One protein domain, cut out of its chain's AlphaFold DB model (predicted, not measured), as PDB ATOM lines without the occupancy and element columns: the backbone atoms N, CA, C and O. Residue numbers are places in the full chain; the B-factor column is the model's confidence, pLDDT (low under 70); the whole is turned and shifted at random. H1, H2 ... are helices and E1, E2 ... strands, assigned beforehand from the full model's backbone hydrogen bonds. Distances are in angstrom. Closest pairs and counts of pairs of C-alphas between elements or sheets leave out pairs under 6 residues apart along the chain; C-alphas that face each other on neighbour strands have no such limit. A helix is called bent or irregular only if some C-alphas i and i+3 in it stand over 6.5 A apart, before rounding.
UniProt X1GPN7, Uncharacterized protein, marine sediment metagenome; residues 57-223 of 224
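Overview. This is residues 57 to 223 of the 224 residues of an uncharacterized protein of marine sediment metagenome (UniProt X1GPN7). A strongly curled sheet of four strands is built along two long, bent parallel strands, E2 and E5, with H1 packed over one face, the short strand E4 beside residues 87 to 89 of E2, and the short strand E1 beside E4 at the sheet's edge. Round the last residues of E2 and E5 sits a looser second part, with the two-strand sheet E3 and E6 next to E2, H2 grazing the large sheet, and H3 and the small helices H4 and H5 lying out on opposite sides. The printed part has 167 residues, with five named helices and six named strands in the order E1 H1 E2 E3 E4 E5 H2 H3 E6 H4 H5; the class is mixed, helices and strands. The large sheet runs E1 E4 E2 E5 and is mixed, while E3 and E6 are antiparallel. The whole is compact, with a radius of gyration of the C-alphas of 16.7 A and spans of 47 by 35 by 24 A.

Arrangement. E2, residues 87 to 96, and E5, residues 134 to 147, are parallel at 29 degrees, with N 89 and O 135 at 2.9 A and N 95 and O 144 at 2.8 A. E2 bends by 52 degrees at residue 91, E5 by 88 degrees at residue 139. E4, residues 112 to 116, is antiparallel to E2, with N 88 and O 114 at 2.9 A. E1, residues 57 to 59, is an edge strand antiparallel to E4, with N 58 and O 115 at 2.9 A. H1, residues 69 to 81, is on this strongly twisted sheet at a height of 8.3 A, over E2 and E5, making two layers, a helix on one face of a sheet. It runs along the strands, at 11 degrees to E2 on the local plane; its closest C-alphas to E5 are those of Asp 71 and Val 140, 5.2 A apart. E1, H1 and E2 form a split strand-helix-strand unit, two strands running the same way with E4 between them, and its crossover is left-handed. Residues 65 to 66 also pair, antiparallel, with residues 143 to 144 of E5. E3, residues 101 to 104, comes closest to E2 at the C-alphas of Arg 102 and Tyr 95, 4.5 A apart. E6, residues 200 to 203, is antiparallel to E3, with N 202 and O 102 at 2.8 A. H2, residues 152 to 165, only grazes the large sheet with residues 154 to 159; the closest C-alphas of H2 and E5 are those of Ile 155 and Tyr 147, 6.1 A apart. H3, residues 174 to 181, is near H2 and not on the large sheet. H4, residues 211 to 214, and H5, residues 217 to 221, are close but not clearly touching, with the C-alphas of Arg 214 and Lys 220 closest at 6.9 A. In H1, H2 and H5 every O i to N i+4 pair is within hydrogen-bond range, in H3 2 of 4 are, and H4 is too short for such a pair.

Along the chain. E5 is 27.8 A from first to last C-alpha, E2 27.0 A, H2 19.9 A, H1 18.3 A and H3 11.0 A. H3 is irregular, with C-alphas 177 and 180 at 7.5 A. E1 begins at C-alpha 57 (-35.559, 9.797, -30.257), E5 ends at C-alpha 147 (-52.149, 5.705, -7.005), and H5 ends at C-alpha 221 (-69.671, 11.056, -13.295).

Size, cuts and confidence. The two C-alphas farthest apart, those of Gln 81 and Glu 176, are 47.2 A apart. The printed part has no cut. The links E4 to E5, residues 117 to 133, and H3 to E6, residues 182 to 199, are long. The mean pLDDT of the printed part is 92.2; residues 164 to 166 and 222 to 223 are under 70.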
ATOM      1  N   TYR A  57     -35.134   9.282 -31.556       97.06
ATOM      2  CA  TYR A  57     -35.559   9.797 -30.257       97.06
ATOM      3  C   TYR A  57     -36.749   8.984 -29.754       97.06
ATOM      4  O   TYR A  57     -37.782   8.913 -30.420       97.06
ATOM      5  N   VAL A  58     -36.607   8.377 -28.579       96.62
ATOM      6  CA  VAL A  58     -37.615   7.482 -28.005       96.62
ATOM      7  C   VAL A  58     -38.294   8.168 -26.833       96.62
ATOM      8  O   VAL A  58     -37.662   8.381 -25.802       96.62
ATOM      9  N   LEU A  59     -39.576   8.502 -26.998       97.12
ATOM     10  CA  LEU A  59     -40.442   8.979 -25.920       97.12
ATOM     11  C   LEU A  59     -40.952   7.784 -25.105       97.12
ATOM     12  O   LEU A  59     -41.532   6.851 -25.660       97.12
ATOM     13  N   ILE A  60     -40.745   7.831 -23.795       95.62
ATOM     14  CA  ILE A  60     -41.162   6.811 -22.835       95.62
ATOM     15  C   ILE A  60     -42.436   7.294 -22.141       95.62
ATOM     16  O   ILE A  60     -42.440   8.377 -21.555       95.62
ATOM     17  N   ILE A  61     -43.503   6.493 -22.207       94.00
ATOM     18  CA  ILE A  61     -44.796   6.785 -21.575       94.00
ATOM     19  C   ILE A  61     -45.278   5.531 -20.843       94.00
ATOM     20  O   ILE A  61     -45.510   4.500 -21.479       94.00
ATOM     21  N   ASP A  62     -45.447   5.630 -19.527       91.31
ATOM     22  CA  ASP A  62     -46.071   4.575 -18.724       91.31
ATOM     23  C   ASP A  62     -47.606   4.615 -18.828       91.31
ATOM     24  O   ASP A  62     -48.230   5.621 -19.161       91.31
ATOM     25  N   SER A  63     -48.252   3.493 -18.514       89.44
ATOM     26  CA  SER A  63     -49.712   3.343 -18.612       89.44
ATOM     27  C   SER A  63     -50.529   4.258 -17.693       89.44
ATOM     28  O   SER A  63     -51.730   4.412 -17.897       89.44
ATOM     29  N   ASP A  64     -49.913   4.809 -16.648       92.00
ATOM     30  CA  ASP A  64     -50.531   5.773 -15.736       92.00
ATOM     31  C   ASP A  64     -50.025   7.206 -15.956       92.00
ATOM     32  O   ASP A  64     -50.153   8.054 -15.072       92.00
ATOM     33  N   GLU A  65     -49.500   7.494 -17.148       95.56
ATOM     34  CA  GLU A  65     -49.044   8.819 -17.551       95.56
ATOM     35  C   GLU A  65     -49.946   9.434 -18.617       95.56
ATOM     36  O   GLU A  65     -50.415   8.779 -19.546       95.56
ATOM     37  N   VAL A  66     -50.168  10.740 -18.493       96.50
ATOM     38  CA  VAL A  66     -50.906  11.541 -19.467       96.50
ATOM     39  C   VAL A  66     -50.096  12.782 -19.804       96.50
ATOM     40  O   VAL A  66     -49.516  13.433 -18.932       96.50
ATOM     41  N   TRP A  67     -50.097  13.132 -21.082       97.38
ATOM     42  CA  TRP A  67     -49.419  14.304 -21.605       97.38
ATOM     43  C   TRP A  67     -50.430  15.284 -22.192       97.38
ATOM     44  O   TRP A  67     -51.385  14.879 -22.853       97.38
ATOM     45  N   GLU A  68     -50.222  16.577 -21.946       96.88
ATOM     46  CA  GLU A  68     -50.945  17.632 -22.654       96.88
ATOM     47  C   GLU A  68     -50.199  17.991 -23.946       96.88
ATOM     48  O   GLU A  68     -48.968  18.066 -23.957       96.88
ATOM     49  N   ASP A  69     -50.939  18.306 -25.013       96.94
ATOM     50  CA  ASP A  69     -50.366  18.680 -26.315       96.94
ATOM     51  C   ASP A  69     -49.332  19.807 -26.192       96.94
ATOM     52  O   ASP A  69     -48.251  19.745 -26.773       96.94
ATOM     53  N   LYS A  70     -49.624  20.819 -25.365       97.62
ATOM     54  CA  LYS A  70     -48.717  21.954 -25.137       97.62
ATOM     55  C   LYS A  70     -47.365  21.529 -24.553       97.62
ATOM     56  O   LYS A  70     -46.353  22.148 -24.867       97.62
ATOM     57  N   ASP A  71     -47.340  20.507 -23.699       98.19
ATOM     58  CA  ASP A  71     -46.120  20.039 -23.042       98.19
ATOM     59  C   ASP A  71     -45.357  19.060 -23.945       98.19
ATOM     60  O   ASP A  71     -44.127  19.106 -23.974       98.19
ATOM     61  N   LEU A  72     -46.055  18.285 -24.786       98.00
ATOM     62  CA  LEU A  72     -45.426  17.512 -25.865       98.00
ATOM     63  C   LEU A  72     -44.771  18.407 -26.920       98.00
ATOM     64  O   LEU A  72     -43.662  18.116 -27.363       98.00
ATOM     65  N   GLU A  73     -45.412  19.508 -27.316       98.31
ATOM     66  CA  GLU A  73     -44.816  20.440 -28.279       98.31
ATOM     67  C   GLU A  73     -43.582  21.141 -27.705       98.31
ATOM     68  O   GLU A  73     -42.555  21.223 -28.381       98.31
ATOM     69  N   LYS A  74     -43.621  21.559 -26.431       98.56
ATOM     70  CA  LYS A  74     -42.417  22.049 -25.745       98.56
ATOM     71  C   LYS A  74     -41.326  20.983 -25.704       98.56
ATOM     72  O   LYS A  74     -40.186  21.290 -26.035       98.56
ATOM     73  N   LEU A  75     -41.654  19.745 -25.329       98.50
ATOM     74  CA  LEU A  75     -40.695  18.641 -25.268       98.50
ATOM     75  C   LEU A  75     -40.004  18.427 -26.619       98.50
ATOM     76  O   LEU A  75     -38.776  18.405 -26.688       98.50
ATOM     77  N   LYS A  76     -40.784  18.334 -27.702       98.31
ATOM     78  CA  LYS A  76     -40.262  18.201 -29.070       98.31
ATOM     79  C   LYS A  76     -39.330  19.351 -29.427       98.31
ATOM     80  O   LYS A  76     -38.258  19.119 -29.986       98.31
ATOM     81  N   GLU A  77     -39.713  20.578 -29.088       98.44
ATOM     82  CA  GLU A  77     -38.895  21.757 -29.351       98.44
ATOM     83  C   GLU A  77     -37.576  21.727 -28.568       98.44
ATOM     84  O   GLU A  77     -36.516  21.967 -29.145       98.44
ATOM     85  N   ARG A  78     -37.609  21.357 -27.281       98.31
ATOM     86  CA  ARG A  78     -36.407  21.220 -26.445       98.31
ATOM     87  C   ARG A  78     -35.458  20.158 -26.990       98.31
ATOM     88  O   ARG A  78     -34.264  20.428 -27.087       98.31
ATOM     89  N   VAL A  79     -35.981  19.002 -27.396       98.31
ATOM     90  CA  VAL A  79     -35.194  17.926 -28.019       98.31
ATOM     91  C   VAL A  79     -34.550  18.410 -29.318       98.31
ATOM     92  O   VAL A  79     -33.347  18.258 -29.513       98.31
ATOM     93  N   ARG A  80     -35.322  19.072 -30.185       98.12
ATOM     94  CA  ARG A  80     -34.838  19.598 -31.469       98.12
ATOM     95  C   ARG A  80     -33.744  20.655 -31.308       98.12
ATOM     96  O   ARG A  80     -32.817  20.696 -32.112       98.12
ATOM     97  N   GLN A  81     -33.862  21.519 -30.303       98.31
ATOM     98  CA  GLN A  81     -32.888  22.577 -30.022       98.31
ATOM     99  C   GLN A  81     -31.607  22.066 -29.351       98.31
ATOM    100  O   GLN A  81     -30.589  22.750 -29.411       98.31
ATOM    101  N   ASN A  82     -31.645  20.895 -28.709       98.25
ATOM    102  CA  ASN A  82     -30.553  20.397 -27.872       98.25
ATOM    103  C   ASN A  82     -30.142  18.956 -28.244       98.25
ATOM    104  O   ASN A  82     -30.081  18.103 -27.361       98.25
ATOM    105  N   PRO A  83     -29.809  18.659 -29.517       97.81
ATOM    106  CA  PRO A  83     -29.611  17.289 -30.008       97.81
ATOM    107  C   PRO A  83     -28.394  16.555 -29.413       97.81
ATOM    108  O   PRO A  83     -28.215  15.359 -29.642       97.81
ATOM    109  N   ASP A  84     -27.538  17.253 -28.662       97.94
ATOM    110  CA  ASP A  84     -26.338  16.679 -28.050       97.94
ATOM    111  C   ASP A  84     -26.585  15.974 -26.713       97.94
ATOM    112  O   ASP A  84     -25.689  15.300 -26.204       97.94
ATOM    113  N   TYR A  85     -27.800  16.066 -26.170       98.00
ATOM    114  CA  TYR A  85     -28.171  15.373 -24.941       98.00
ATOM    115  C   TYR A  85     -28.574  13.921 -25.197       98.00
ATOM    116  O   TYR A  85     -29.263  13.607 -26.172       98.00
ATOM    117  N   GLY A  86     -28.130  13.034 -24.301       96.88
ATOM    118  CA  GLY A  86     -28.462  11.610 -24.321       96.88
ATOM    119  C   GLY A  86     -29.839  11.324 -23.722       96.88
ATOM    120  O   GLY A  86     -30.543  10.432 -24.191       96.88
ATOM    121  N   ALA A  87     -30.236  12.107 -22.716       97.56
ATOM    122  CA  ALA A  87     -31.504  11.965 -22.012       97.56
ATOM    123  C   ALA A  87     -32.147  13.323 -21.710       97.56
ATOM    124  O   ALA A  87     -31.466  14.326 -21.473       97.56
ATOM    125  N   TYR A  88     -33.478  13.331 -21.688       98.19
ATOM    126  CA  TYR A  88     -34.295  14.510 -21.417       98.19
ATOM    127  C   TYR A  88     -35.269  14.196 -20.291       98.19
ATOM    128  O   TYR A  88     -36.002  13.207 -20.360       98.19
ATOM    129  N   HIS A  89     -35.268  15.041 -19.267       97.94
ATOM    130  CA  HIS A  89     -36.045  14.866 -18.046       97.94
ATOM    131  C   HIS A  89     -37.059  15.996 -17.905       97.94
ATOM    132  O   HIS A  89     -36.750  17.147 -18.221       97.94
ATOM    133  N   CYS A  90     -38.255  15.692 -17.402       97.62
ATOM    134  CA  CYS A  90     -39.310  16.686 -17.204       97.62
ATOM    135  C   CYS A  90     -39.823  16.716 -15.759       97.62
ATOM    136  O   CYS A  90     -39.526  15.831 -14.954       97.62
ATOM    137  N   ALA A  91     -40.598  17.746 -15.428       97.56
ATOM    138  CA  ALA A  91     -41.292  17.854 -14.152       97.56
ATOM    139  C   ALA A  91     -42.554  16.976 -14.099       97.56
ATOM    140  O   ALA A  91     -43.127  16.598 -15.125       97.56
ATOM    141  N   LEU A  92     -42.999  16.675 -12.875       97.06
ATOM    142  CA  LEU A  92     -44.159  15.828 -12.613       97.06
ATOM    143  C   LEU A  92     -45.330  16.602 -12.024       97.06
ATOM    144  O   LEU A  92     -45.173  17.450 -11.146       97.06
ATOM    145  N   ARG A  93     -46.529  16.235 -12.470       98.12
ATOM    146  CA  ARG A  93     -47.785  16.474 -11.758       98.12
ATOM    147  C   ARG A  93     -48.313  15.129 -11.290       98.12
ATOM    148  O   ARG A  93     -48.947  14.422 -12.068       98.12
ATOM    149  N   THR A  94     -48.037  14.788 -10.038       98.25
ATOM    150  CA  THR A  94     -48.367  13.471  -9.486       98.25
ATOM    151  C   THR A  94     -49.706  13.497  -8.765       98.25
ATOM    152  O   THR A  94     -49.955  14.386  -7.951       98.25
ATOM    153  N   TYR A  95     -50.563  12.524  -9.057       98.12
ATOM    154  CA  TYR A  95     -51.907  12.377  -8.502       98.12
ATOM    155  C   TYR A  95     -52.021  11.081  -7.700       98.12
ATOM    156  O   TYR A  95     -51.510  10.029  -8.100       98.12
ATOM    157  N   VAL A  96     -52.726  11.141  -6.573       96.75
ATOM    158  CA  VAL A  96     -52.881  10.011  -5.644       96.75
ATOM    159  C   VAL A  96     -54.322   9.903  -5.172       96.75
ATOM    160  O   VAL A  96     -54.967  10.920  -4.948       96.75
ATOM    161  N   LYS A  97     -54.834   8.680  -4.989       94.31
ATOM    162  CA  LYS A  97     -56.208   8.361  -4.542       94.31
ATOM    163  C   LYS A  97     -57.326   8.772  -5.501       94.31
ATOM    164  O   LYS A  97     -58.232   7.988  -5.749       94.31
ATOM    165  N   SER A  98     -57.261   9.964  -6.069       94.44
ATOM    166  CA  SER A  98     -58.225  10.532  -7.000       94.44
ATOM    167  C   SER A  98     -57.493  11.440  -7.992       94.44
ATOM    168  O   SER A  98     -56.473  12.030  -7.622       94.44
ATOM    169  N   PRO A  99     -58.010  11.635  -9.220       96.06
ATOM    170  CA  PRO A  99     -57.501  12.668 -10.121       96.06
ATOM    171  C   PRO A  99     -57.499  14.070  -9.497       96.06
ATOM    172  O   PRO A  99     -56.766  14.933  -9.955       96.06
ATOM    173  N   PHE A 100     -58.297  14.310  -8.454       96.50
ATOM    174  CA  PHE A 100     -58.443  15.627  -7.833       96.50
ATOM    175  C   PHE A 100     -57.451  15.913  -6.702       96.50
ATOM    176  O   PHE A 100     -57.443  17.027  -6.188       96.50
ATOM    177  N   TYR A 101     -56.603  14.956  -6.316       97.75
ATOM    178  CA  TYR A 101     -55.587  15.165  -5.280       97.75
ATOM    179  C   TYR A 101     -54.192  15.097  -5.891       97.75
ATOM    180  O   TYR A 101     -53.688  14.019  -6.215       97.75
ATOM    181  N   ARG A 102     -53.576  16.271  -6.049       98.31
ATOM    182  CA  ARG A 102     -52.260  16.442  -6.671       98.31
ATOM    183  C   ARG A 102     -51.204  16.772  -5.624       98.31
ATOM    184  O   ARG A 102     -51.453  17.581  -4.734       98.31
ATOM    185  N   ILE A 103     -50.021  16.176  -5.734       98.38
ATOM    186  CA  ILE A 103     -48.882  16.482  -4.862       98.38
ATOM    187  C   ILE A 103     -48.454  17.937  -5.061       98.38
ATOM    188  O   ILE A 103     -48.242  18.380  -6.191       98.38
ATOM    189  N   SER A 104     -48.324  18.672  -3.956       97.19
ATOM    190  CA  SER A 104     -47.911  20.074  -3.951       97.19
ATOM    191  C   SER A 104     -46.942  20.370  -2.795       97.19
ATOM    192  O   SER A 104     -47.198  19.937  -1.664       97.19
ATOM    193  N   PRO A 105     -45.832  21.101  -3.034       97.06
ATOM    194  CA  PRO A 105     -45.292  21.455  -4.354       97.06
ATOM    195  C   PRO A 105     -44.956  20.205  -5.194       97.06
ATOM    196  O   PRO A 105     -44.854  19.120  -4.616       97.06
ATOM    197  N   PRO A 106     -44.764  20.345  -6.523       95.62
ATOM    198  CA  PRO A 106     -44.324  19.243  -7.372       95.62
ATOM    199  C   PRO A 106     -43.130  18.514  -6.761       95.62
ATOM    200  O   PRO A 106     -42.199  19.149  -6.248       95.62
ATOM    201  N   GLU A 107     -43.169  17.185  -6.805       94.19
ATOM    202  CA  GLU A 107     -42.100  16.360  -6.251       94.19
ATOM    203  C   GLU A 107     -40.759  16.648  -6.934       94.19
ATOM    204  O   GLU A 107     -40.700  17.240  -8.012       94.19
ATOM    205  N   ARG A 108     -39.652  16.260  -6.296       92.81
ATOM    206  CA  ARG A 108     -38.302  16.505  -6.831       92.81
ATOM    207  C   ARG A 108     -37.905  15.534  -7.933       92.81
ATOM    208  O   ARG A 108     -36.997  15.857  -8.692       92.81
ATOM    209  N   CYS A 109     -38.563  14.379  -8.016       93.00
ATOM    210  CA  CYS A 109     -38.301  13.411  -9.066       93.00
ATOM    211  C   CYS A 109     -38.497  14.060 -10.446       93.00
ATOM    212  O   CYS A 109     -39.412  14.863 -10.666       93.00
ATOM    213  N   ARG A 110     -37.587  13.750 -11.368       94.88
ATOM    214  CA  ARG A 110     -37.660  14.151 -12.774       94.88
ATOM    215  C   ARG A 110     -37.268  12.926 -13.597       94.88
ATOM    216  O   ARG A 110     -36.072  12.648 -13.719       94.88
ATOM    217  N   PRO A 111     -38.235  12.147 -14.088       94.81
ATOM    218  CA  PRO A 111     -37.924  10.934 -14.820       94.81
ATOM    219  C   PRO A 111     -37.368  11.274 -16.199       94.81
ATOM    220  O   PRO A 111     -37.720  12.298 -16.792       94.81
ATOM    221  N   THR A 112     -36.538  10.381 -16.731       96.88
ATOM    222  CA  THR A 112     -36.207  10.373 -18.154       96.88
ATOM    223  C   THR A 112     -37.484  10.120 -18.950       96.88
ATOM    224  O   THR A 112     -38.179   9.118 -18.746       96.88
ATOM    225  N   VAL A 113     -37.799  11.034 -19.863       97.31
ATOM    226  CA  VAL A 113     -38.970  10.940 -20.745       97.31
ATOM    227  C   VAL A 113     -38.581  10.751 -22.197       97.31
ATOM    228  O   VAL A 113     -39.324  10.118 -22.934       97.31
ATOM    229  N   VAL A 114     -37.409  11.233 -22.615       97.81
ATOM    230  CA  VAL A 114     -36.873  10.955 -23.951       97.81
ATOM    231  C   VAL A 114     -35.445  10.452 -23.837       97.81
ATOM    232  O   VAL A 114     -34.635  11.034 -23.114       97.81
ATOM    233  N   VAL A 115     -35.136   9.405 -24.597       97.44
ATOM    234  CA  VAL A 115     -33.773   8.907 -24.799       97.44
ATOM    235  C   VAL A 115     -33.360   9.144 -26.248       97.44
ATOM    236  O   VAL A 115     -34.117   8.865 -27.179       97.44
ATOM    237  N   ASN A 116     -32.154   9.671 -26.445       97.38
ATOM    238  CA  ASN A 116     -31.580   9.938 -27.757       97.38
ATOM    239  C   ASN A 116     -30.793   8.724 -28.271       97.38
ATOM    240  O   ASN A 116     -29.627   8.539 -27.923       97.38
ATOM    241  N   GLY A 117     -31.407   7.924 -29.141       96.25
ATOM    242  CA  GLY A 117     -30.776   6.755 -29.759       96.25
ATOM    243  C   GLY A 117     -29.555   7.064 -30.615       96.25
ATOM    244  O   GLY A 117     -28.723   6.188 -30.785       96.25
ATOM    245  N   HIS A 118     -29.367   8.308 -31.066       95.81
ATOM    246  CA  HIS A 118     -28.148   8.706 -31.784       95.81
ATOM    247  C   HIS A 118     -26.923   8.862 -30.869       95.81
ATOM    248  O   HIS A 118     -25.804   9.022 -31.351       95.81
ATOM    249  N   LYS A 119     -27.127   8.903 -29.546       95.44
ATOM    250  CA  LYS A 119     -26.068   9.103 -28.540       95.44
ATOM    251  C   LYS A 119     -25.958   7.934 -27.566       95.44
ATOM    252  O   LYS A 119     -25.000   7.863 -26.802       95.44
ATOM    253  N   VAL A 120     -26.952   7.050 -27.560       93.81
ATOM    254  CA  VAL A 120     -27.111   5.989 -26.573       93.81
ATOM    255  C   VAL A 120     -27.193   4.656 -27.290       93.81
ATOM    256  O   VAL A 120     -28.082   4.424 -28.102       93.81
ATOM    257  N   GLU A 121     -26.286   3.743 -26.952       90.62
ATOM    258  CA  GLU A 121     -26.295   2.411 -27.556       90.62
ATOM    259  C   GLU A 121     -27.358   1.495 -26.943       90.62
ATOM    260  O   GLU A 121     -28.017   0.732 -27.656       90.62
ATOM    261  N   GLN A 122     -27.548   1.614 -25.627       88.88
ATOM    262  CA  GLN A 122     -28.430   0.782 -24.817       88.88
ATOM    263  C   GLN A 122     -29.129   1.616 -23.743       88.88
ATOM    264  O   GLN A 122     -28.519   2.505 -23.145       88.88
ATOM    265  N   ILE A 123     -30.388   1.290 -23.461       86.88
ATOM    266  CA  ILE A 123     -31.081   1.830 -22.294       86.88
ATOM    267  C   ILE A 123     -30.553   1.139 -21.026       86.88
ATOM    268  O   ILE A 123     -30.402  -0.082 -21.001       86.88
ATOM    269  N   LEU A 124     -30.219   1.924 -20.001       79.94
ATOM    270  CA  LEU A 124     -29.700   1.434 -18.721       79.94
ATOM    271  C   LEU A 124     -30.750   1.621 -17.625       79.94
ATOM    272  O   LEU A 124     -31.256   2.729 -17.453       79.94
ATOM    273  N   GLY A 125     -31.052   0.565 -16.870       84.00
ATOM    274  CA  GLY A 125     -31.995   0.635 -15.759       84.00
ATOM    275  C   GLY A 125     -33.418   1.021 -16.172       84.00
ATOM    276  O   GLY A 125     -33.798   1.064 -17.347       84.00
ATOM    277  N   VAL A 126     -34.224   1.346 -15.166       83.31
ATOM    278  CA  VAL A 126     -35.594   1.834 -15.348       83.31
ATOM    279  C   VAL A 126     -35.564   3.191 -16.059       83.31
ATOM    280  O   VAL A 126     -34.855   4.105 -15.641       83.31
ATOM    281  N   ARG A 127     -36.309   3.307 -17.169       84.62
ATOM    282  CA  ARG A 127     -36.420   4.507 -18.025       84.62
ATOM    283  C   ARG A 127     -35.099   5.074 -18.572       84.62
ATOM    284  O   ARG A 127     -35.086   6.200 -19.055       84.62
ATOM    285  N   GLY A 128     -33.986   4.340 -18.550       80.56
ATOM    286  CA  GLY A 128     -32.702   4.903 -18.986       80.56
ATOM    287  C   GLY A 128     -32.026   5.782 -17.929       80.56
ATOM    288  O   GLY A 128     -31.271   6.694 -18.276       80.56
ATOM    289  N   ASN A 129     -32.316   5.560 -16.644       80.75
ATOM    290  CA  ASN A 129     -31.654   6.262 -15.549       80.75
ATOM    291  C   ASN A 129     -30.122   6.100 -15.633       80.75
ATOM    292  O   ASN A 129     -29.594   4.994 -15.713       80.75
ATOM    293  N   GLY A 130     -29.398   7.225 -15.602       85.31
ATOM    294  CA  GLY A 130     -27.930   7.262 -15.668       85.31
ATOM    295  C   GLY A 130     -27.339   7.582 -17.048       85.31
ATOM    296  O   GLY A 130     -26.124   7.757 -17.164       85.31
ATOM    297  N   ILE A 131     -28.170   7.717 -18.084       92.81
ATOM    298  CA  ILE A 131     -27.737   8.219 -19.395       92.81
ATOM    299  C   ILE A 131     -27.286   9.679 -19.269       92.81
ATOM    300  O   ILE A 131     -27.981  10.499 -18.681       92.81
ATOM    301  N   ASN A 132     -26.136  10.014 -19.856       93.94
ATOM    302  CA  ASN A 132     -25.561  11.359 -19.853       93.94
ATOM    303  C   ASN A 132     -25.165  11.801 -21.280       93.94
ATOM    304  O   ASN A 132     -24.857  10.942 -22.106       93.94
ATOM    305  N   PRO A 133     -25.113  13.116 -21.572       96.69
ATOM    306  CA  PRO A 133     -25.526  14.215 -20.696       96.69
ATOM    307  C   PRO A 133     -27.057  14.344 -20.611       96.69
ATOM    308  O   PRO A 133     -27.774  13.921 -21.522       96.69
ATOM    309  N   ILE A 134     -27.540  14.942 -19.515       97.06
ATOM    310  CA  ILE A 134     -28.969  15.105 -19.192       97.06
ATOM    311  C   ILE A 134     -29.415  16.557 -19.369       97.06
ATOM    312  O   ILE A 134     -28.776  17.466 -18.832       97.06
ATOM    313  N   LEU A 135     -30.540  16.769 -20.061       98.06
ATOM    314  CA  LEU A 135     -31.252  18.047 -20.075       98.06
ATOM    315  C   LEU A 135     -32.455  17.999 -19.125       98.06
ATOM    316  O   LEU A 135     -33.356  17.180 -19.302       98.06
ATOM    317  N   TRP A 136     -32.493  18.915 -18.157       97.75
ATOM    318  CA  TRP A 136     -33.606  19.068 -17.216       97.75
ATOM    319  C   TRP A 136     -34.549  20.174 -17.701       97.75
ATOM    320  O   TRP A 136     -34.113  21.298 -17.944       97.75
ATOM    321  N   MET A 137     -35.835  19.857 -17.853       97.62
ATOM    322  CA  MET A 137     -36.862  20.780 -18.342       97.62
ATOM    323  C   MET A 137     -37.931  20.988 -17.267       97.62
ATOM    324  O   MET A 137     -38.844  20.178 -17.115       97.62
ATOM    325  N   ASP A 138     -37.829  22.088 -16.523       96.00
ATOM    326  CA  ASP A 138     -38.775  22.407 -15.442       96.00
ATOM    327  C   ASP A 138     -40.106  23.004 -15.939       96.00
ATOM    328  O   ASP A 138     -41.055  23.139 -15.168       96.00
ATOM    329  N   ASP A 139     -40.195  23.366 -17.222       96.94
ATOM    330  CA  ASP A 139     -41.381  23.951 -17.862       96.94
ATOM    331  C   ASP A 139     -42.200  22.952 -18.698       96.94
ATOM    332  O   ASP A 139     -43.211  23.337 -19.303       96.94
ATOM    333  N   VAL A 140     -41.770  21.689 -18.722       98.25
ATOM    334  CA  VAL A 140     -42.431  20.556 -19.374       98.25
ATOM    335  C   VAL A 140     -42.959  19.630 -18.287       98.25
ATOM    336  O   VAL A 140     -42.203  19.203 -17.415       98.25
ATOM    337  N   PHE A 141     -44.250  19.314 -18.344       97.75
ATOM    338  CA  PHE A 141     -44.908  18.488 -17.337       97.75
ATOM    339  C   PHE A 141     -45.515  17.231 -17.947       97.75
ATOM    340  O   PHE A 141     -46.217  17.300 -18.955       97.75
ATOM    341  N   MET A 142     -45.325  16.108 -17.259       97.75
ATOM    342  CA  MET A 142     -46.138  14.908 -17.440       97.75
ATOM    343  C   MET A 142     -47.062  14.715 -16.236       97.75
ATOM    344  O   MET A 142     -46.702  15.029 -15.096       97.75
ATOM    345  N   HIS A 143     -48.275  14.225 -16.479       98.12
ATOM    346  CA  HIS A 143     -49.259  13.945 -15.437       98.12
ATOM    347  C   HIS A 143     -49.180  12.471 -15.049       98.12
ATOM    348  O   HIS A 143     -49.536  11.614 -15.851       98.12
ATOM    349  N   HIS A 144     -48.737  12.182 -13.827       97.50
ATOM    350  CA  HIS A 144     -48.534  10.820 -13.334       97.50
ATOM    351  C   HIS A 144     -49.608  10.428 -12.320       97.50
ATOM    352  O   HIS A 144     -49.697  10.986 -11.229       97.50
ATOM    353  N   PHE A 145     -50.438   9.448 -12.656       96.25
ATOM    354  CA  PHE A 145     -51.555   8.974 -11.838       96.25
ATOM    355  C   PHE A 145     -51.128   7.796 -10.953       96.25
ATOM    356  O   PHE A 145     -51.691   6.698 -11.028       96.25
ATOM    357  N   SER A 146     -50.120   8.039 -10.108       93.00
ATOM    358  CA  SER A 146     -49.381   7.006  -9.372       93.00
ATOM    359  C   SER A 146     -50.290   6.050  -8.586       93.00
ATOM    360  O   SER A 146     -50.222   4.840  -8.787       93.00
ATOM    361  N   TYR A 147     -51.221   6.555  -7.776       93.06
ATOM    362  CA  TYR A 147     -52.149   5.705  -7.005       93.06
ATOM    363  C   TYR A 147     -53.611   6.075  -7.238       93.06
ATOM    364  O   TYR A 147     -54.427   6.042  -6.322       93.06
ATOM    365  N   VAL A 148     -53.956   6.458  -8.467       93.31
ATOM    366  CA  VAL A 148     -55.355   6.652  -8.865       93.31
ATOM    367  C   VAL A 148     -55.844   5.354  -9.494       93.31
ATOM    368  O   VAL A 148     -55.466   5.014 -10.617       93.31
ATOM    369  N   ARG A 149     -56.612   4.575  -8.732       89.25
ATOM    370  CA  ARG A 149     -57.118   3.248  -9.115       89.25
ATOM    371  C   ARG A 149     -58.572   3.099  -8.671       89.25
ATOM    372  O   ARG A 149     -59.073   3.898  -7.888       89.25
ATOM    373  N   SER A 150     -59.244   2.073  -9.185       84.75
ATOM    374  CA  SER A 150     -60.666   1.817  -8.928       84.75
ATOM    375  C   SER A 150     -60.968   1.252  -7.538       84.75
ATOM    376  O   SER A 150     -62.116   1.305  -7.111       84.75
ATOM    377  N   SER A 151     -59.978   0.677  -6.851       88.56
ATOM    378  CA  SER A 151     -60.145   0.073  -5.526       88.56
ATOM    379  C   SER A 151     -58.849   0.111  -4.722       88.56
ATOM    380  O   SER A 151     -57.758   0.184  -5.290       88.56
ATOM    381  N   GLU A 152     -58.984   0.017  -3.400       89.06
ATOM    382  CA  GLU A 152     -57.867  -0.073  -2.450       89.06
ATOM    383  C   GLU A 152     -57.001  -1.314  -2.686       89.06
ATOM    384  O   GLU A 152     -55.777  -1.203  -2.714       89.06
ATOM    385  N   ASP A 153     -57.618  -2.459  -2.990       88.44
ATOM    386  CA  ASP A 153     -56.895  -3.686  -3.348       88.44
ATOM    387  C   ASP A 153     -55.947  -3.470  -4.537       88.44
ATOM    388  O   ASP A 153     -54.803  -3.916  -4.507       88.44
ATOM    389  N   ALA A 154     -56.377  -2.719  -5.561       86.94
ATOM    390  CA  ALA A 154     -55.540  -2.419  -6.724       86.94
ATOM    391  C   ALA A 154     -54.358  -1.491  -6.384       86.94
ATOM    392  O   ALA A 154     -53.328  -1.509  -7.061       86.94
ATOM    393  N   ILE A 155     -54.489  -0.666  -5.343       88.62
ATOM    394  CA  ILE A 155     -53.403   0.183  -4.839       88.62
ATOM    395  C   ILE A 155     -52.401  -0.661  -4.060       88.62
ATOM    396  O   ILE A 155     -51.204  -0.577  -4.337       88.62
ATOM    397  N   LEU A 156     -52.880  -1.496  -3.137       87.88
ATOM    398  CA  LEU A 156     -52.038  -2.408  -2.363       87.88
ATOM    399  C   LEU A 156     -51.278  -3.368  -3.279       87.88
ATOM    400  O   LEU A 156     -50.077  -3.567  -3.104       87.88
ATOM    401  N   GLU A 157     -51.945  -3.899  -4.301       85.69
ATOM    402  CA  GLU A 157     -51.316  -4.734  -5.317       85.69
ATOM    403  C   GLU A 157     -50.222  -3.968  -6.082       85.69
ATOM    404  O   GLU A 157     -49.108  -4.478  -6.225       85.69
ATOM    405  N   LYS A 158     -50.469  -2.713  -6.497       85.25
ATOM    406  CA  LYS A 158     -49.423  -1.872  -7.109       85.25
ATOM    407  C   LYS A 158     -48.224  -1.687  -6.174       85.25
ATOM    408  O   LYS A 158     -47.090  -1.828  -6.622       85.25
ATOM    409  N   MET A 159     -48.453  -1.381  -4.898       84.62
ATOM    410  CA  MET A 159     -47.373  -1.188  -3.920       84.62
ATOM    411  C   MET A 159     -46.543  -2.462  -3.722       84.62
ATOM    412  O   MET A 159     -45.315  -2.396  -3.689       84.62
ATOM    413  N   GLN A 160     -47.190  -3.629  -3.657       81.81
ATOM    414  CA  GLN A 160     -46.495  -4.917  -3.588       81.81
ATOM    415  C   GLN A 160     -45.609  -5.146  -4.817       81.81
ATOM    416  O   GLN A 160     -44.468  -5.582  -4.679       81.81
ATOM    417  N   TYR A 161     -46.104  -4.821  -6.014       77.25
ATOM    418  CA  TYR A 161     -45.330  -4.980  -7.243       77.25
ATOM    419  C   TYR A 161     -44.135  -4.044  -7.337       77.25
ATOM    420  O   TYR A 161     -43.069  -4.496  -7.745       77.25
ATOM    421  N   LEU A 162     -44.285  -2.782  -6.935       76.38
ATOM    422  CA  LEU A 162     -43.162  -1.846  -6.895       76.38
ATOM    423  C   LEU A 162     -42.072  -2.336  -5.931       76.38
ATOM    424  O   LEU A 162     -40.892  -2.287  -6.260       76.38
ATOM    425  N   SER A 163     -42.452  -2.899  -4.780       72.19
ATOM    426  CA  SER A 163     -41.478  -3.449  -3.826       72.19
ATOM    427  C   SER A 163     -40.691  -4.631  -4.400       72.19
ATOM    428  O   SER A 163     -39.492  -4.756  -4.166       72.19
ATOM    429  N   LEU A 164     -41.349  -5.493  -5.181       68.81
ATOM    430  CA  LEU A 164     -40.705  -6.653  -5.804       68.81
ATOM    431  C   LEU A 164     -39.877  -6.284  -7.044       68.81
ATOM    432  O   LEU A 164     -38.809  -6.856  -7.251       68.81
ATOM    433  N   GLY A 165     -40.385  -5.373  -7.878       66.00
ATOM    434  CA  GLY A 165     -39.794  -5.010  -9.168       66.00
ATOM    435  C   GLY A 165     -38.717  -3.938  -9.056       66.00
ATOM    436  O   GLY A 165     -37.595  -4.148  -9.517       66.00
ATOM    437  N   ASP A 166     -39.041  -2.829  -8.395       66.62
ATOM    438  CA  ASP A 166     -38.157  -1.664  -8.282       66.62
ATOM    439  C   ASP A 166     -37.243  -1.754  -7.054       66.62
ATOM    440  O   ASP A 166     -36.326  -0.952  -6.896       66.62
ATOM    441  N   LYS A 167     -37.439  -2.791  -6.221       72.25
ATOM    442  CA  LYS A 167     -36.681  -3.056  -4.984       72.25
ATOM    443  C   LYS A 167     -36.756  -1.904  -3.984       72.25
ATOM    444  O   LYS A 167     -35.866  -1.736  -3.154       72.25
ATOM    445  N   ASP A 168     -37.830  -1.134  -4.070       77.56
ATOM    446  CA  ASP A 168     -38.129  -0.072  -3.134       77.56
ATOM    447  C   ASP A 168     -38.563  -0.659  -1.787       77.56
ATOM    448  O   ASP A 168     -39.406  -1.567  -1.702       77.56
ATOM    449  N   ASP A 169     -38.020  -0.084  -0.717       84.62
ATOM    450  CA  ASP A 169     -38.463  -0.357   0.641       84.62
ATOM    451  C   ASP A 169     -39.675   0.519   0.970       84.62
ATOM    452  O   ASP A 169     -39.603   1.748   0.949       84.62
ATOM    453  N   TYR A 170     -40.794  -0.115   1.313       86.44
ATOM    454  CA  TYR A 170     -42.050   0.565   1.624       86.44
ATOM    455  C   TYR A 170     -42.376   0.524   3.116       86.44
ATOM    456  O   TYR A 170     -42.152  -0.477   3.806       86.44
ATOM    457  N   HIS A 171     -42.998   1.592   3.621       86.75
ATOM    458  CA  HIS A 171     -43.597   1.585   4.958       86.75
ATOM    459  C   HIS A 171     -44.723   0.541   5.019       86.75
ATOM    460  O   HIS A 171     -45.767   0.709   4.395       86.75
ATOM    461  N   LYS A 172     -44.547  -0.529   5.803       87.56
ATOM    462  CA  LYS A 172     -45.538  -1.624   5.900       87.56
ATOM    463  C   LYS A 172     -46.930  -1.167   6.343       87.56
ATOM    464  O   LYS A 172     -47.908  -1.783   5.955       87.56
ATOM    465  N   ASN A 173     -46.996  -0.114   7.156       90.88
ATOM    466  CA  ASN A 173     -48.232   0.478   7.667       90.88
ATOM    467  C   ASN A 173     -48.590   1.801   6.965       90.88
ATOM    468  O   ASN A 173     -49.254   2.660   7.550       90.88
ATOM    469  N   TRP A 174     -48.058   2.037   5.758       92.88
ATOM    470  CA  TRP A 174     -48.266   3.291   5.037       92.88
ATOM    471  C   TRP A 174     -49.746   3.569   4.795       92.88
ATOM    472  O   TRP A 174     -50.211   4.696   4.982       92.88
ATOM    473  N   PHE A 175     -50.474   2.528   4.396       91.69
ATOM    474  CA  PHE A 175     -51.871   2.627   4.019       91.69
ATOM    475  C   PHE A 175     -52.712   3.103   5.209       91.69
ATOM    476  O   PHE A 175     -53.331   4.161   5.151       91.69
ATOM    477  N   GLU A 176     -52.610   2.426   6.349       92.06
ATOM    478  CA  GLU A 176     -53.307   2.778   7.589       92.06
ATOM    479  C   GLU A 176     -52.849   4.139   8.134       92.06
ATOM    480  O   GLU A 176     -53.620   4.904   8.717       92.06
ATOM    481  N   LYS A 177     -51.567   4.474   7.954       94.38
ATOM    482  CA  LYS A 177     -51.008   5.724   8.472       94.38
ATOM    483  C   LYS A 177     -51.483   6.945   7.687       94.38
ATOM    484  O   LYS A 177     -51.727   7.979   8.325       94.38
ATOM    485  N   TYR A 178     -51.593   6.846   6.361       95.50
ATOM    486  CA  TYR A 178     -51.776   8.000   5.474       95.50
ATOM    487  C   TYR A 178     -52.987   7.907   4.543       95.50
ATOM    488  O   TYR A 178     -53.659   8.920   4.358       95.50
ATOM    489  N   TRP A 179     -53.296   6.743   3.966       94.06
ATOM    490  CA  TRP A 179     -54.287   6.625   2.888       94.06
ATOM    491  C   TRP A 179     -55.673   7.141   3.285       94.06
ATOM    492  O   TRP A 179     -56.283   7.950   2.574       94.06
ATOM    493  N   GLU A 180     -56.149   6.738   4.460       91.06
ATOM    494  CA  GLU A 180     -57.451   7.146   4.998       91.06
ATOM    495  C   GLU A 180     -57.525   8.652   5.283       91.06
ATOM    496  O   GLU A 180     -58.596   9.250   5.220       91.06
ATOM    497  N   LYS A 181     -56.377   9.289   5.538       95.38
ATOM    498  CA  LYS A 181     -56.280  10.703   5.919       95.38
ATOM    499  C   LYS A 181     -56.142  11.641   4.725       95.38
ATOM    500  O   LYS A 181     -56.275  12.849   4.900       95.38
ATOM    501  N   ILE A 182     -55.889  11.119   3.521       95.06
ATOM    502  CA  ILE A 182     -55.842  11.918   2.288       95.06
ATOM    503  C   ILE A 182     -57.186  12.652   2.100       95.06
ATOM    504  O   ILE A 182     -58.225  11.979   2.109       95.06
ATOM    505  N   PRO A 183     -57.177  13.987   1.878       95.12
ATOM    506  CA  PRO A 183     -56.015  14.796   1.469       95.12
ATOM    507  C   PRO A 183     -55.199  15.467   2.591       95.12
ATOM    508  O   PRO A 183     -54.181  16.091   2.307       95.12
ATOM    509  N   ASN A 184     -55.589  15.337   3.859       96.50
ATOM    510  CA  ASN A 184     -54.969  16.030   4.996       96.50
ATOM    511  C   ASN A 184     -53.737  15.284   5.539       96.50
ATOM    512  O   ASN A 184     -53.707  14.846   6.692       96.50
ATOM    513  N   VAL A 185     -52.718  15.113   4.697       97.25
ATOM    514  CA  VAL A 185     -51.468  14.407   5.021       97.25
ATOM    515  C   VAL A 185     -50.237  15.214   4.622       97.25
ATOM    516  O   VAL A 185     -50.283  16.037   3.708       97.25
ATOM    517  N   HIS A 186     -49.122  14.942   5.300       97.50
ATOM    518  CA  HIS A 186     -47.831  15.571   5.037       97.50
ATOM    519  C   HIS A 186     -46.700  14.554   5.069       97.50
ATOM    520  O   HIS A 186     -46.757  13.620   5.867       97.50
ATOM    521  N   ASN A 187     -45.669  14.789   4.250       97.38
ATOM    522  CA  ASN A 187     -44.475  13.950   4.129       97.38
ATOM    523  C   ASN A 187     -44.835  12.458   4.101       97.38
ATOM    524  O   ASN A 187     -44.564  11.710   5.042       97.38
ATOM    525  N   PHE A 188     -45.558  12.066   3.059       96.81
ATOM    526  CA  PHE A 188     -46.266  10.793   3.024       96.81
ATOM    527  C   PHE A 188     -45.898   9.951   1.804       96.81
ATOM    528  O   PHE A 188     -46.681   9.097   1.409       96.81
ATOM    529  N   HIS A 189     -44.729  10.150   1.194       95.94
ATOM    530  CA  HIS A 189     -44.284   9.225   0.151       95.94
ATOM    531  C   HIS A 189     -44.215   7.784   0.703       95.94
ATOM    532  O   HIS A 189     -43.831   7.598   1.865       95.94
ATOM    533  N   PRO A 190     -44.628   6.767  -0.072       93.62
ATOM    534  CA  PRO A 190     -44.681   5.388   0.411       93.62
ATOM    535  C   PRO A 190     -43.311   4.718   0.561       93.62
ATOM    536  O   PRO A 190     -43.154   3.880   1.453       93.62
ATOM    537  N   THR A 191     -42.328   5.116  -0.248       92.06
ATOM    538  CA  THR A 191     -40.936   4.647  -0.153       92.06
ATOM    539  C   THR A 191     -40.217   5.259   1.051       92.06
ATOM    540  O   THR A 191     -40.292   6.471   1.281       92.06
ATOM    541  N   ILE A 192     -39.514   4.420   1.813       92.00
ATOM    542  CA  ILE A 192     -38.727   4.796   2.992       92.00
ATOM    543  C   ILE A 192     -37.603   5.758   2.589       92.00
ATOM    544  O   ILE A 192     -36.864   5.498   1.644       92.00
ATOM    545  N   GLY A 193     -37.459   6.863   3.323       93.38
ATOM    546  CA  GLY A 193     -36.449   7.900   3.068       93.38
ATOM    547  C   GLY A 193     -36.888   8.983   2.078       93.38
ATOM    548  O   GLY A 193     -36.308  10.069   2.063       93.38
ATOM    549  N   GLU A 194     -37.947   8.732   1.309       94.62
ATOM    550  CA  GLU A 194     -38.501   9.679   0.340       94.62
ATOM    551  C   GLU A 194     -39.733  10.412   0.868       94.62
ATOM    552  O   GLU A 194     -40.376  11.142   0.126       94.62
ATOM    553  N   GLU A 195     -40.079  10.286   2.153       95.12
ATOM    554  CA  GLU A 195     -41.334  10.797   2.719       95.12
ATOM    555  C   GLU A 195     -41.565  12.271   2.364       95.12
ATOM    556  O   GLU A 195     -42.676  12.670   2.020       95.12
ATOM    557  N   SER A 196     -40.495  13.072   2.392       96.00
ATOM    558  CA  SER A 196     -40.519  14.511   2.104       96.00
ATOM    559  C   SER A 196     -40.657  14.889   0.621       96.00
ATOM    560  O   SER A 196     -40.835  16.074   0.317       96.00
ATOM    561  N   SER A 197     -40.586  13.925  -0.304       95.50
ATOM    562  CA  SER A 197     -40.831  14.152  -1.732       95.50
ATOM    563  C   SER A 197     -42.306  14.481  -1.988       95.50
ATOM    564  O   SER A 197     -42.611  15.320  -2.838       95.50
ATOM    565  N   TRP A 198     -43.210  13.917  -1.176       97.06
ATOM    566  CA  TRP A 198     -44.648  14.193  -1.162       97.06
ATOM    567  C   TRP A 198     -45.031  15.000   0.081       97.06
ATOM    568  O   TRP A 198     -45.506  14.476   1.091       97.06
ATOM    569  N   LYS A 199     -44.796  16.313   0.010       97.44
ATOM    570  CA  LYS A 199     -44.947  17.229   1.154       97.44
ATOM    571  C   LYS A 199     -46.387  17.439   1.601       97.44
ATOM    572  O   LYS A 199     -46.637  17.505   2.802       97.44
ATOM    573  N   SER A 200     -47.302  17.610   0.655       97.81
ATOM    574  CA  SER A 200     -48.731  17.824   0.890       97.81
ATOM    575  C   SER A 200     -49.518  17.583  -0.394       97.81
ATOM    576  O   SER A 200     -48.938  17.316  -1.449       97.81
ATOM    577  N   LEU A 201     -50.840  17.684  -0.296       98.00
ATOM    578  CA  LEU A 201     -51.749  17.622  -1.427       98.00
ATOM    579  C   LEU A 201     -52.458  18.956  -1.609       98.00
ATOM    580  O   LEU A 201     -52.851  19.601  -0.639       98.00
ATOM    581  N   GLU A 202     -52.669  19.332  -2.862       97.62
ATOM    582  CA  GLU A 202     -53.662  20.326  -3.235       97.62
ATOM    583  C   GLU A 202     -54.876  19.631  -3.858       97.62
ATOM    584  O   GLU A 202     -54.757  18.595  -4.521       97.62
ATOM    585  N   THR A 203     -56.056  20.207  -3.629       97.31
ATOM    586  CA  THR A 203     -57.266  19.787  -4.334       97.31
ATOM    587  C   THR A 203     -57.353  20.567  -5.632       97.31
ATOM    588  O   THR A 203     -57.372  21.797  -5.610       97.31
ATOM    589  N   VAL A 204     -57.402  19.854  -6.749       96.88
ATOM    590  CA  VAL A 204     -57.531  20.453  -8.076       96.88
ATOM    591  C   VAL A 204     -58.954  20.297  -8.593       96.88
ATOM    592  O   VAL A 204     -59.691  19.399  -8.187       96.88
ATOM    593  N   THR A 205     -59.358  21.178  -9.498       95.06
ATOM    594  CA  THR A 205     -60.669  21.127 -10.141       95.06
ATOM    595  C   THR A 205     -60.612  20.328 -11.438       95.06
ATOM    596  O   THR A 205     -59.545  20.040 -11.979       95.06
ATOM    597  N   LEU A 206     -61.778  20.017 -12.003       94.38
ATOM    598  CA  LEU A 206     -61.879  19.380 -13.320       94.38
ATOM    599  C   LEU A 206     -61.170  20.181 -14.434       94.38
ATOM    600  O   LEU A 206     -60.697  19.590 -15.401       94.38
ATOM    601  N   ASN A 207     -61.074  21.507 -14.295       94.75
ATOM    602  CA  ASN A 207     -60.403  22.376 -15.266       94.75
ATOM    603  C   ASN A 207     -58.874  22.334 -15.166       94.75
ATOM    604  O   ASN A 207     -58.198  22.731 -16.111       94.75
ATOM    605  N   ASP A 208     -58.341  21.849 -14.046       95.56
ATOM    606  CA  ASP A 208     -56.903  21.695 -13.824       95.56
ATOM    607  C   ASP A 208     -56.376  20.338 -14.324       95.56
ATOM    608  O   ASP A 208     -55.160  20.118 -14.366       95.56
ATOM    609  N   LEU A 209     -57.280  19.410 -14.668       96.56
ATOM    610  CA  LEU A 209     -56.946  18.084 -15.181       96.56
ATOM    611  C   LEU A 209     -56.585  18.134 -16.672       96.56
ATOM    612  O   LEU A 209     -57.146  18.940 -17.418       96.56
ATOM    613  N   PRO A 210     -55.693  17.239 -17.138       96.12
ATOM    614  CA  PRO A 210     -55.361  17.162 -18.552       96.12
ATOM    615  C   PRO A 210     -56.595  16.728 -19.351       96.12
ATOM    616  O   PRO A 210     -57.425  15.954 -18.862       96.12
ATOM    617  N   LEU A 211     -56.702  17.202 -20.595       94.06
ATOM    618  CA  LEU A 211     -57.886  17.016 -21.445       94.06
ATOM    619  C   LEU A 211     -58.347  15.551 -21.518       94.06
ATOM    620  O   LEU A 211     -59.519  15.266 -21.290       94.06
ATOM    621  N   ALA A 212     -57.410  14.625 -21.740       91.44
ATOM    622  CA  ALA A 212     -57.698  13.193 -21.844       91.44
ATOM    623  C   ALA A 212     -58.335  12.596 -20.573       91.44
ATOM    624  O   ALA A 212     -59.093  11.632 -20.647       91.44
ATOM    625  N   VAL A 213     -58.052  13.173 -19.402       93.38
ATOM    626  CA  VAL A 213     -58.632  12.744 -18.120       93.38
ATOM    627  C   VAL A 213     -59.956  13.445 -17.875       93.38
ATOM    628  O   VAL A 213     -60.912  12.809 -17.440       93.38
ATOM    629  N   ARG A 214     -60.044  14.737 -18.200       91.94
ATOM    630  CA  ARG A 214     -61.288  15.504 -18.106       91.94
ATOM    631  C   ARG A 214     -62.399  14.886 -18.945       91.94
ATOM    632  O   ARG A 214     -63.545  14.868 -18.509       91.94
ATOM    633  N   ASP A 215     -62.063  14.400 -20.135       89.00
ATOM    634  CA  ASP A 215     -63.041  13.867 -21.075       89.00
ATOM    635  C   ASP A 215     -63.499  12.444 -20.735       89.00
ATOM    636  O   ASP A 215     -64.507  11.995 -21.280       89.00
ATOM    637  N   ASN A 216     -62.839  11.787 -19.777       84.94
ATOM    638  CA  ASN A 216     -63.196  10.462 -19.296       84.94
ATOM    639  C   ASN A 216     -64.515  10.482 -18.500       84.94
ATOM    640  O   ASN A 216     -64.652  11.180 -17.491       84.94
ATOM    641  N   ASP A 217     -65.481   9.668 -18.924       80.94
ATOM    642  CA  ASP A 217     -66.815   9.624 -18.317       80.94
ATOM    643  C   ASP A 217     -66.810   9.177 -16.849       80.94
ATOM    644  O   ASP A 217     -67.662   9.618 -16.077       80.94
ATOM    645  N   LEU A 218     -65.847   8.353 -16.426       76.56
ATOM    646  CA  LEU A 218     -65.717   7.957 -15.019       76.56
ATOM    647  C   LEU A 218     -65.364   9.162 -14.145       76.56
ATOM    648  O   LEU A 218     -65.905   9.316 -13.053       76.56
ATOM    649  N   VAL A 219     -64.508  10.052 -14.650       81.88
ATOM    650  CA  VAL A 219     -64.099  11.272 -13.940       81.88
ATOM    651  C   VAL A 219     -65.241  12.285 -13.904       81.88
ATOM    652  O   VAL A 219     -65.492  12.892 -12.865       81.88
ATOM    653  N   LYS A 220     -65.982  12.437 -15.009       77.81
ATOM    654  CA  LYS A 220     -67.152  13.332 -15.078       77.81
ATOM    655  C   LYS A 220     -68.280  12.897 -14.144       77.81
ATOM    656  O   LYS A 220     -68.919  13.745 -13.524       77.81
ATOM    657  N   ASN A 221     -68.546  11.594 -14.063       74.44
ATOM    658  CA  ASN A 221     -69.671  11.056 -13.295       74.44
ATOM    659  C   ASN A 221     -69.342  10.815 -11.818       74.44
ATOM    660  O   ASN A 221     -70.252  10.881 -11.000       74.44
ATOM    661  N   GLY A 222     -68.074  10.588 -11.465       65.56
ATOM    662  CA  GLY A 222     -67.631  10.421 -10.074       65.56
ATOM    663  C   GLY A 222     -67.558  11.717  -9.255       65.56
ATOM    664  O   GLY A 222     -67.205  11.665  -8.084       65.56
ATOM    665  N   ASN A 223     -67.865  12.866  -9.867       52.16
ATOM    666  CA  ASN A 223     -67.868  14.192  -9.236       52.16
ATOM    667  C   ASN A 223     -69.288  14.713  -8.918       52.16
ATOM    668  O   ASN A 223     -69.466  15.907  -8.673       52.16
TER     669      ASN A 223